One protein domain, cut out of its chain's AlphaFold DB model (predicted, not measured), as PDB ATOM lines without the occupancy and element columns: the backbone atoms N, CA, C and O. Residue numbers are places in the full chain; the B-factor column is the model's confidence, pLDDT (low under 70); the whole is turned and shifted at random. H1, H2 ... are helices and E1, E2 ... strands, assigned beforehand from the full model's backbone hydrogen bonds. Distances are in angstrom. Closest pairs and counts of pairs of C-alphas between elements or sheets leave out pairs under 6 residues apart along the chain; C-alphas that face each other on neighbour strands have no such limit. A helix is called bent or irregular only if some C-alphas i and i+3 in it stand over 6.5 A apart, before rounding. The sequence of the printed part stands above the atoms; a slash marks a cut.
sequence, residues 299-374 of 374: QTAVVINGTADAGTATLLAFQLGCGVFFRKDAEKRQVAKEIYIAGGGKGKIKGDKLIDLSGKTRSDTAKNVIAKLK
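Overview. This is residues 299 to 374 of the 374 residues of the protein "N-acetylmuramoyl-L-alanine amidase" of Planococcus citreus (UniProt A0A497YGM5). A twisted wall of four parallel strands has two helices, H1 and H3, side by side and running the same way on one face, with the short helix H2 on the opposite face. H1 covers E1, while H3 packs on H1 and on the last residue of E3, Ala 342. The printed part has 76 residues with three named helices and four named strands, in the order E1 H1 E2 H2 E3 E4 H3; the sheet runs E2 E1 E3 E4, and the class is mixed, helices and strands. It is compact, with a radius of gyration of the C-alphas of 10.7 A, and rounded, spanning 28 by 23 by 19 A.

Arrangement. In the sheet, E1 (residues 299 to 304) and E3 (residues 336 to 342) are inner strands, parallel at 27 degrees, with N 303 and O 340 2.8 A apart, within hydrogen-bond range. The edge strand E2 (residues 323 to 326) is parallel to E1 at 40 degrees, with N 325 and O 302 at 2.9 A. The other edge strand, E4 (residues 353 to 356), is parallel to E3 at 3 degrees, with N 341 and O 355 at 2.8 A. The sheet is only just strongly twisted, its C-alphas lying up to 4.4 A off the best plane. H1 (residues 307 to 320) is on the sheet at a height of 7.7 A and lies over E1, along the strands at 10 degrees on the local plane; the closest C-alphas of the two, Val 302 and Ala 317, are 5.8 A apart. E1, H1 and E2 form a strand-helix-strand unit, two parallel neighbour strands joined through a helix, with a right-handed crossover. H2 (residues 327 to 330) is on the opposite face from H1 at a height of 7.6 A, only just over none of the strands, with 2 of its C-alphas falling on E1. E2, H2 and E3 form a split unit, with E1 between its strands, also right-handed. H3 (residues 362 to 373) touches H1 at a shallow tilt of 4 degrees, the same way, with the closest C-alphas, those of Thr 312 and Ala 366, 5.8 A apart. Every O i to N i+4 pair of H3 is within hydrogen-bond range, against 6 of 10 in H1; H2 is too short for such a pair.

Along the chain. E3 is 14.6 A long and E1 17.0 A, from C-alpha 299 at (127.241, 182.656, 191.475). H1 is 19.4 A long and irregular, with C-alphas 308 and 311 7.1 A apart. E2 is 10.2 A, H2 5.0 A and E4 9.8 A. H3 is 16.8 A and ends with C-alpha 373 at (123.556, 170.155, 204.446).

Size, cuts and confidence. The two C-alphas farthest apart, those of Lys 332 and Lys 374, are 31.6 A apart. The printed part has no cut and ends at the chain's last residue, 374. The link from E3 to E4, of 10 residues, is short, and the other links are tight. Mean pLDDT of the printed part is 77.1, with residues 306 to 323 and 373 to 374 under 70.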
ATOM      1  N   GLN A 299     126.349 182.437 190.325       76.75
ATOM      2  CA  GLN A 299     127.241 182.656 191.475       76.75
ATOM      3  C   GLN A 299     127.637 181.333 192.138       76.75
ATOM      4  O   GLN A 299     128.731 181.213 192.688       76.75
ATOM      5  N   THR A 300     126.770 180.323 192.081       72.62
ATOM      6  CA  THR A 300     127.004 179.007 192.678       72.62
ATOM      7  C   THR A 300     126.436 177.918 191.778       72.62
ATOM      8  O   THR A 300     125.410 178.157 191.160       72.62
ATOM      9  N   ALA A 301     127.069 176.746 191.708       83.69
ATOM     10  CA  ALA A 301     126.555 175.572 190.995       83.69
ATOM     11  C   ALA A 301     127.004 174.256 191.649       83.69
ATOM     12  O   ALA A 301     128.032 174.203 192.331       83.69
ATOM     13  N   VAL A 302     126.273 173.168 191.391       81.38
ATOM     14  CA  VAL A 302     126.700 171.798 191.725       81.38
ATOM     15  C   VAL A 302     127.103 171.056 190.451       81.38
ATOM     16  O   VAL A 302     126.358 171.023 189.477       81.38
ATOM     17  N   VAL A 303     128.280 170.428 190.441       85.94
ATOM     18  CA  VAL A 303     128.792 169.656 189.302       85.94
ATOM     19  C   VAL A 303     128.832 168.167 189.621       85.94
ATOM     20  O   VAL A 303     129.409 167.753 190.628       85.94
ATOM     21  N   ILE A 304     128.277 167.357 188.717       81.31
ATOM     22  CA  ILE A 304     128.254 165.890 188.803       81.31
ATOM     23  C   ILE A 304     129.124 165.238 187.728       81.31
ATOM     24  O   ILE A 304     129.204 165.717 186.593       81.31
ATOM     25  N   ASN A 305     129.766 164.116 188.059       76.00
ATOM     26  CA  ASN A 305     130.578 163.363 187.097       76.00
ATOM     27  C   ASN A 305     129.710 162.524 186.143       76.00
ATOM     28  O   ASN A 305     130.017 162.417 184.957       76.00
ATOM     29  N   GLY A 306     128.594 161.978 186.626       59.12
ATOM     30  CA  GLY A 306     127.591 161.314 185.796       59.12
ATOM     31  C   GLY A 306     126.225 161.257 186.473       59.12
ATOM     32  O   GLY A 306     126.073 161.632 187.631       59.12
ATOM     33  N   THR A 307     125.216 160.751 185.764       57.91
ATOM     34  CA  THR A 307     123.831 160.661 186.273       57.91
ATOM     35  C   THR A 307     123.700 159.821 187.545       57.91
ATOM     36  O   THR A 307     122.782 160.037 188.327       57.91
ATOM     37  N   ALA A 308     124.641 158.907 187.796       53.81
ATOM     38  CA  ALA A 308     124.709 158.128 189.029       53.81
ATOM     39  C   ALA A 308     125.012 158.973 190.285       53.81
ATOM     40  O   ALA A 308     124.772 158.499 191.391       53.81
ATOM     41  N   ASP A 309     125.513 160.201 190.119       53.28
ATOM     42  CA  ASP A 309     125.803 161.130 191.217       53.28
ATOM     43  C   ASP A 309     124.685 162.186 191.399       53.28
ATOM     44  O   ASP A 309     124.704 162.964 192.353       53.28
ATOM     45  N   ALA A 310     123.675 162.194 190.513       54.56
ATOM     46  CA  ALA A 310     122.615 163.207 190.481       54.56
ATOM     47  C   ALA A 310     121.722 163.180 191.729       54.56
ATOM     48  O   ALA A 310     121.405 164.232 192.269       54.56
ATOM     49  N   GLY A 311     121.374 161.993 192.242       55.16
ATOM     50  CA  GLY A 311     120.423 161.869 193.355       55.16
ATOM     51  C   GLY A 311     120.848 162.614 194.627       55.16
ATOM     52  O   GLY A 311     120.013 163.189 195.315       55.16
ATOM     53  N   THR A 312     122.146 162.652 194.930       58.12
ATOM     54  CA  THR A 312     122.668 163.397 196.084       58.12
ATOM     55  C   THR A 312     122.977 164.859 195.733       58.12
ATOM     56  O   THR A 312     122.800 165.746 196.564       58.12
ATOM     57  N   ALA A 313     123.392 165.132 194.495       55.16
ATOM     58  CA  ALA A 313     123.717 166.475 194.022       55.16
ATOM     59  C   ALA A 313     122.491 167.391 193.858       55.16
ATOM     60  O   ALA A 313     122.592 168.580 194.149       55.16
ATOM     61  N   THR A 314     121.337 166.850 193.449       59.59
ATOM     62  CA  THR A 314     120.090 167.618 193.287       59.59
ATOM     63  C   THR A 314     119.593 168.174 194.620       59.59
ATOM     64  O   THR A 314     119.179 169.326 194.686       59.59
ATOM     65  N   LEU A 315     119.713 167.404 195.709       61.44
ATOM     66  CA  LEU A 315     119.347 167.871 197.049       61.44
ATOM     67  C   LEU A 315     120.228 169.046 197.505       61.44
ATOM     68  O   LEU A 315     119.730 170.021 198.064       61.44
ATOM     69  N   LEU A 316     121.533 168.978 197.224       62.78
ATOM     70  CA  LEU A 316     122.466 170.066 197.515       62.78
ATOM     71  C   LEU A 316     122.182 171.310 196.673       62.78
ATOM     72  O   LEU A 316     122.179 172.415 197.206       62.78
ATOM     73  N   ALA A 317     121.907 171.134 195.383       58.53
ATOM     74  CA  ALA A 317     121.583 172.233 194.481       58.53
ATOM     75  C   ALA A 317     120.283 172.940 194.884       58.53
ATOM     76  O   ALA A 317     120.224 174.167 194.897       58.53
ATOM     77  N   PHE A 318     119.278 172.171 195.314       55.59
ATOM     78  CA  PHE A 318     118.027 172.703 195.844       55.59
ATOM     79  C   PHE A 318     118.251 173.569 197.093       55.59
ATOM     80  O   PHE A 318     117.770 174.695 197.153       55.59
ATOM     81  N   GLN A 319     119.035 173.089 198.064       63.91
ATOM     82  CA  GLN A 319     119.301 173.834 199.302       63.91
ATOM     83  C   GLN A 319     120.173 175.081 199.081       63.91
ATOM     84  O   GLN A 319     120.054 176.055 199.820       63.91
ATOM     85  N   LEU A 320     121.033 175.063 198.060       61.34
ATOM     86  CA  LEU A 320     121.874 176.198 197.669       61.34
ATOM     87  C   LEU A 320     121.191 177.155 196.676       61.34
ATOM     88  O   LEU A 320     121.754 178.206 196.374       61.34
ATOM     89  N   GLY A 321     120.007 176.807 196.162       60.41
ATOM     90  CA  GLY A 321     119.289 177.603 195.166       60.41
ATOM     91  C   GLY A 321     120.035 177.743 193.836       60.41
ATOM     92  O   GLY A 321     119.996 178.814 193.235       60.41
ATOM     93  N   CYS A 322     120.742 176.699 193.391       64.81
ATOM     94  CA  CYS A 322     121.602 176.749 192.205       64.81
ATOM     95  C   CYS A 322     121.355 175.623 191.188       64.81
ATOM     96  O   CYS A 322     120.635 174.662 191.457       64.81
ATOM     97  N   GLY A 323     121.957 175.747 189.998       64.69
ATOM     98  CA  GLY A 323     121.869 174.747 188.935       64.69
ATOM     99  C   GLY A 323     122.772 173.523 189.145       64.69
ATOM    100  O   GLY A 323     123.817 173.588 189.803       64.69
ATOM    101  N   VAL A 324     122.389 172.394 188.531       71.06
ATOM    102  CA  VAL A 324     123.224 171.183 188.425       71.06
ATOM    103  C   VAL A 324     123.798 171.071 187.016       71.06
ATOM    104  O   VAL A 324     123.056 171.027 186.037       71.06
ATOM    105  N   PHE A 325     125.119 170.949 186.909       78.12
ATOM    106  CA  PHE A 325     125.829 170.822 185.637       78.12
ATOM    107  C   PHE A 325     126.582 169.499 185.545       78.12
ATOM    108  O   PHE A 325     127.123 168.984 186.525       78.12
ATOM    109  N   PHE A 326     126.684 168.954 184.334       79.56
ATOM    110  CA  PHE A 326     127.590 167.838 184.098       79.56
ATOM    111  C   PHE A 326     129.032 168.332 184.030       79.56
ATOM    112  O   PHE A 326     129.335 169.374 183.447       79.56
ATOM    113  N   ARG A 327     129.956 167.521 184.547       84.69
ATOM    114  CA  ARG A 327     131.401 167.765 184.483       84.69
ATOM    115  C   ARG A 327     131.884 168.157 183.094       84.69
ATOM    116  O   ARG A 327     132.638 169.111 182.965       84.69
ATOM    117  N   LYS A 328     131.416 167.454 182.059       82.38
ATOM    118  CA  LYS A 328     131.792 167.713 180.660       82.38
ATOM    119  C   LYS A 328     131.532 169.160 180.215       82.38
ATOM    120  O   LYS A 328     132.170 169.614 179.272       82.38
ATOM    121  N   ASP A 329     130.593 169.850 180.860       76.88
ATOM    122  CA  ASP A 329     130.233 171.234 180.566       76.88
ATOM    123  C   ASP A 329     131.061 172.193 181.439       76.88
ATOM    124  O   ASP A 329     131.640 173.148 180.921       76.88
ATOM    125  N   ALA A 330     131.233 171.862 182.725       81.31
ATOM    126  CA  ALA A 330     132.057 172.609 183.685       81.31
ATOM    127  C   ALA A 330     133.580 172.547 183.423       81.31
ATOM    128  O   ALA A 330     134.345 173.367 183.929       81.31
ATOM    129  N   GLU A 331     134.042 171.577 182.630       85.94
ATOM    130  CA  GLU A 331     135.429 171.496 182.149       85.94
ATOM    131  C   GLU A 331     135.662 172.324 180.875       85.94
ATOM    132  O   GLU A 331     136.791 172.735 180.599       85.94
ATOM    133  N   LYS A 332     134.606 172.582 180.089       82.06
ATOM    134  CA  LYS A 332     134.685 173.369 178.846       82.06
ATOM    135  C   LYS A 332     134.585 174.865 179.104       82.06
ATOM    136  O   LYS A 332     135.219 175.646 178.398       82.06
ATOM    137  N   ARG A 333     133.806 175.259 180.108       82.19
ATOM    138  CA  ARG A 333     133.615 176.652 180.513       82.19
ATOM    139  C   ARG A 333     133.390 176.745 182.014       82.19
ATOM    140  O   ARG A 333     132.933 175.787 182.632       82.19
ATOM    141  N   GLN A 334     133.669 177.914 182.577       84.19
ATOM    142  CA  GLN A 334     133.249 178.213 183.937       84.19
ATOM    143  C   GLN A 334     131.721 178.323 183.954       84.19
ATOM    144  O   GLN A 334     131.128 179.073 183.181       84.19
ATOM    145  N   VAL A 335     131.088 177.483 184.769       79.19
ATOM    146  CA  VAL A 335     129.622 177.442 184.891       79.19
ATOM    147  C   VAL A 335     129.131 178.292 186.053       79.19
ATOM    148  O   VAL A 335     128.025 178.811 185.974       79.19
ATOM    149  N   ALA A 336     129.970 178.473 187.078       85.00
ATOM    150  CA  ALA A 336     129.707 179.361 188.197       85.00
ATOM    151  C   ALA A 336     130.999 179.855 188.867       85.00
ATOM    152  O   ALA A 336     132.081 179.299 188.649       85.00
ATOM    153  N   LYS A 337     130.887 180.879 189.720       84.69
ATOM    154  CA  LYS A 337     131.999 181.340 190.572       84.69
ATOM    155  C   LYS A 337     132.322 180.340 191.683       84.69
ATOM    156  O   LYS A 337     133.471 179.931 191.823       84.69
ATOM    157  N   GLU A 338     131.321 179.888 192.434       89.75
ATOM    158  CA  GLU A 338     131.471 178.849 193.459       89.75
ATOM    159  C   GLU A 338     130.894 177.512 192.979       89.75
ATOM    160  O   GLU A 338     129.733 177.420 192.598       89.75
ATOM    161  N   ILE A 339     131.690 176.444 192.986       92.44
ATOM    162  CA  ILE A 339     131.276 175.136 192.467       92.44
ATOM    163  C   ILE A 339     131.456 174.056 193.528       92.44
ATOM    164  O   ILE A 339     132.555 173.833 194.041       92.44
ATOM    165  N   TYR A 340     130.372 173.331 193.788       92.62
ATOM    166  CA  TYR A 340     130.332 172.140 194.628       92.62
ATOM    167  C   TYR A 340     130.425 170.891 193.757       92.62
ATOM    168  O   TYR A 340     129.608 170.691 192.866       92.62
ATOM    169  N   ILE A 341     131.411 170.032 193.994       93.44
ATOM    170  CA  ILE A 341     131.705 168.895 193.117       93.44
ATOM    171  C   ILE A 341     131.257 167.612 193.805       93.44
ATOM    172  O   ILE A 341     131.887 167.135 194.747       93.44
ATOM    173  N   ALA A 342     130.156 167.051 193.319       85.44
ATOM    174  CA  ALA A 342     129.530 165.850 193.848       85.44
ATOM    175  C   ALA A 342     129.876 164.649 192.958       85.44
ATOM    176  O   ALA A 342     129.053 164.150 192.197       85.44
ATOM    177  N   GLY A 343     131.126 164.194 193.047       81.62
ATOM    178  CA  GLY A 343     131.603 162.985 192.370       81.62
ATOM    179  C   GLY A 343     132.731 163.242 191.372       81.62
ATOM    180  O   GLY A 343     132.785 164.283 190.724       81.62
ATOM    181  N   GLY A 344     133.646 162.270 191.281       82.38
ATOM    182  CA  GLY A 344     134.769 162.215 190.338       82.38
ATOM    183  C   GLY A 344     135.954 163.169 190.595       82.38
ATOM    184  O   GLY A 344     136.836 163.238 189.738       82.38
ATOM    185  N   GLY A 345     135.975 163.941 191.686       85.69
ATOM    186  CA  GLY A 345     137.070 164.863 192.045       85.69
ATOM    187  C   GLY A 345     137.103 166.194 191.285       85.69
ATOM    188  O   GLY A 345     136.400 166.363 190.295       85.69
ATOM    189  N   LYS A 346     137.954 167.142 191.695       85.56
ATOM    190  CA  LYS A 346     138.053 168.476 191.054       85.56
ATOM    191  C   LYS A 346     138.301 168.470 189.536       85.56
ATOM    192  O   LYS A 346     137.756 169.314 188.829       85.56
ATOM    193  N   GLY A 347     139.080 167.518 189.022       85.75
ATOM    194  CA  GLY A 347     139.342 167.394 187.582       85.75
ATOM    195  C   GLY A 347     139.858 168.696 186.948       85.75
ATOM    196  O   GLY A 347     140.682 169.390 187.541       85.75
ATOM    197  N   LYS A 348     139.366 169.024 185.743       89.75
ATOM    198  CA  LYS A 348     139.684 170.275 185.017       89.75
ATOM    199  C   LYS A 348     138.611 171.362 185.183       89.75
ATOM    200  O   LYS A 348     138.535 172.276 184.363       89.75
ATOM    201  N   ILE A 349     137.751 171.238 186.193       90.50
ATOM    202  CA  ILE A 349     136.637 172.164 186.416       90.50
ATOM    203  C   ILE A 349     137.189 173.552 186.749       90.50
ATOM    204  O   ILE A 349     138.087 173.686 187.582       90.50
ATOM    205  N   LYS A 350     136.650 174.582 186.091       83.38
ATOM    206  CA  LYS A 350     137.042 175.982 186.298       83.38
ATOM    207  C   LYS A 350     135.992 176.687 187.149       83.38
ATOM    208  O   LYS A 350     134.814 176.628 186.813       83.38
ATOM    209  N   GLY A 351     136.428 177.338 188.223       82.69
ATOM    210  CA  GLY A 351     135.601 178.141 189.121       82.69
ATOM    211  C   GLY A 351     136.480 178.899 190.112       82.69
ATOM    212  O   GLY A 351     137.559 178.420 190.466       82.69
ATOM    213  N   ASP A 352     136.017 180.060 190.558       87.50
ATOM    214  CA  ASP A 352     136.727 180.930 191.505       87.50
ATOM    215  C   ASP A 352     136.897 180.242 192.870       87.50
ATOM    216  O   ASP A 352     137.895 180.431 193.566       87.50
ATOM    217  N   LYS A 353     135.935 179.388 193.243       92.12
ATOM    218  CA  LYS A 353     135.956 178.590 194.470       92.12
ATOM    219  C   LYS A 353     135.425 177.184 194.215       92.12
ATOM    220  O   LYS A 353     134.271 177.011 193.848       92.12
ATOM    221  N   LEU A 354     136.256 176.166 194.450       94.06
ATOM    222  CA  LEU A 354     135.901 174.757 194.238       94.06
ATOM    223  C   LEU A 354     135.843 173.979 195.556       94.06
ATOM    224  O   LEU A 354     136.872 173.772 196.213       94.06
ATOM    225  N   ILE A 355     134.656 173.481 195.893       94.62
ATOM    226  CA  ILE A 355     134.385 172.656 197.072       94.62
ATOM    227  C   ILE A 355     134.188 171.218 196.602       94.62
ATOM    228  O   ILE A 355     133.162 170.874 196.021       94.62
ATOM    229  N   ASP A 356     135.193 170.375 196.826       94.19
ATOM    230  CA  ASP A 356     135.143 168.971 196.421       94.19
ATOM    231  C   ASP A 356     134.508 168.123 197.522       94.19
ATOM    232  O   ASP A 356     135.051 168.010 198.619       94.19
ATOM    233  N   LEU A 357     133.347 167.552 197.217       93.44
ATOM    234  CA  LEU A 357     132.614 166.646 198.095       93.44
ATOM    235  C   LEU A 357     132.762 165.192 197.637       93.44
ATOM    236  O   LEU A 357     132.152 164.299 198.222       93.44
ATOM    237  N   SER A 358     133.551 164.923 196.595       88.50
ATOM    238  CA  SER A 358     133.733 163.568 196.096       88.50
ATOM    239  C   SER A 358     134.468 162.678 197.099       88.50
ATOM    240  O   SER A 358     135.434 163.074 197.751       88.50
ATOM    241  N   GLY A 359     133.979 161.451 197.240       83.12
ATOM    242  CA  GLY A 359     134.611 160.401 198.023       83.12
ATOM    243  C   GLY A 359     135.161 159.282 197.140       83.12
ATOM    244  O   GLY A 359     134.929 159.243 195.930       83.12
ATOM    245  N   LYS A 360     135.886 158.337 197.757       84.31
ATOM    246  CA  LYS A 360     136.436 157.156 197.061       84.31
ATOM    247  C   LYS A 360     135.336 156.288 196.450       84.31
ATOM    248  O   LYS A 360     135.544 155.660 195.416       84.31
ATOM    249  N   THR A 361     134.165 156.269 197.082       81.69
ATOM    250  CA  THR A 361     132.954 155.628 196.575       81.69
ATOM    251  C   THR A 361     131.809 156.633 196.465       81.69
ATOM    252  O   THR A 361     131.828 157.701 197.079       81.69
ATOM    253  N   ARG A 362     130.750 156.270 195.729       70.12
ATOM    254  CA  ARG A 362     129.521 157.082 195.662       70.12
ATOM    255  C   ARG A 362     128.857 157.260 197.027       70.12
ATOM    256  O   ARG A 362     128.305 158.319 197.296       70.12
ATOM    257  N   SER A 363     128.945 156.251 197.898       75.25
ATOM    258  CA  SER A 363     128.424 156.343 199.266       75.25
ATOM    259  C   SER A 363     129.188 157.387 200.084       75.25
ATOM    260  O   SER A 363     128.579 158.141 200.837       75.25
ATOM    261  N   ASP A 364     130.503 157.487 199.888       78.50
ATOM    262  CA  ASP A 364     131.328 158.489 200.568       78.50
ATOM    263  C   ASP A 364     131.028 159.903 200.054       78.50
ATOM    264  O   ASP A 364     130.854 160.816 200.858       78.50
ATOM    265  N   THR A 365     130.857 160.073 198.736       80.75
ATOM    266  CA  THR A 365     130.372 161.336 198.150       80.75
ATOM    267  C   THR A 365     129.024 161.737 198.749       80.75
ATOM    268  O   THR A 365     128.835 162.885 199.144       80.75
ATOM    269  N   ALA A 366     128.095 160.787 198.877       73.19
ATOM    270  CA  ALA A 366     126.783 161.057 199.451       73.19
ATOM    271  C   ALA A 366     126.864 161.498 200.919       73.19
ATOM    272  O   ALA A 366     126.196 162.452 201.312       73.19
ATOM    273  N   LYS A 367     127.726 160.862 201.723       81.31
ATOM    274  CA  LYS A 367     127.967 161.260 203.120       81.31
ATOM    275  C   LYS A 367     128.537 162.672 203.227       81.31
ATOM    276  O   LYS A 367     128.065 163.437 204.063       81.31
ATOM    277  N   ASN A 368     129.499 163.030 202.376       84.50
ATOM    278  CA  ASN A 368     130.103 164.366 202.361       84.50
ATOM    279  C   ASN A 368     129.087 165.450 201.986       84.50
ATOM    280  O   ASN A 368     129.062 166.514 202.601       84.50
ATOM    281  N   VAL A 369     128.222 165.169 201.009       78.19
ATOM    282  CA  VAL A 369     127.133 166.077 200.635       78.19
ATOM    283  C   VAL A 369     126.135 166.230 201.778       78.19
ATOM    284  O   VAL A 369     125.835 167.353 202.159       78.19
ATOM    285  N   ILE A 370     125.678 165.134 202.388       75.56
ATOM    286  CA  ILE A 370     124.747 165.190 203.527       75.56
ATOM    287  C   ILE A 370     125.362 165.947 204.711       75.56
ATOM    288  O   ILE A 370     124.671 166.718 205.369       75.56
ATOM    289  N   ALA A 371     126.658 165.765 204.977       81.94
ATOM    290  CA  ALA A 371     127.364 166.496 206.025       81.94
ATOM    291  C   ALA A 371     127.441 168.006 205.752       81.94
ATOM    292  O   ALA A 371     127.504 168.775 206.700       81.94
ATOM    293  N   LYS A 372     127.411 168.431 204.483       81.06
ATOM    294  CA  LYS A 372     127.394 169.846 204.093       81.06
ATOM    295  C   LYS A 372     126.010 170.499 204.229       81.06
ATOM    296  O   LYS A 372     125.934 171.724 204.246       81.06
ATOM    297  N   LEU A 373     124.944 169.696 204.292       66.44
ATOM    298  CA  LEU A 373     123.556 170.155 204.446       66.44
ATOM    299  C   LEU A 373     123.127 170.318 205.912       66.44
ATOM    300  O   LEU A 373     122.073 170.906 206.159       66.44
ATOM    301  N   LYS A 374     123.914 169.778 206.849       63.59
ATOM    302  CA  LYS A 374     123.790 169.982 208.297       63.59
ATOM    303  C   LYS A 374     124.610 171.191 208.719       63.59
ATOM    304  O   LYS A 374     124.148 171.883 209.649       63.59
TER     305      LYS A 374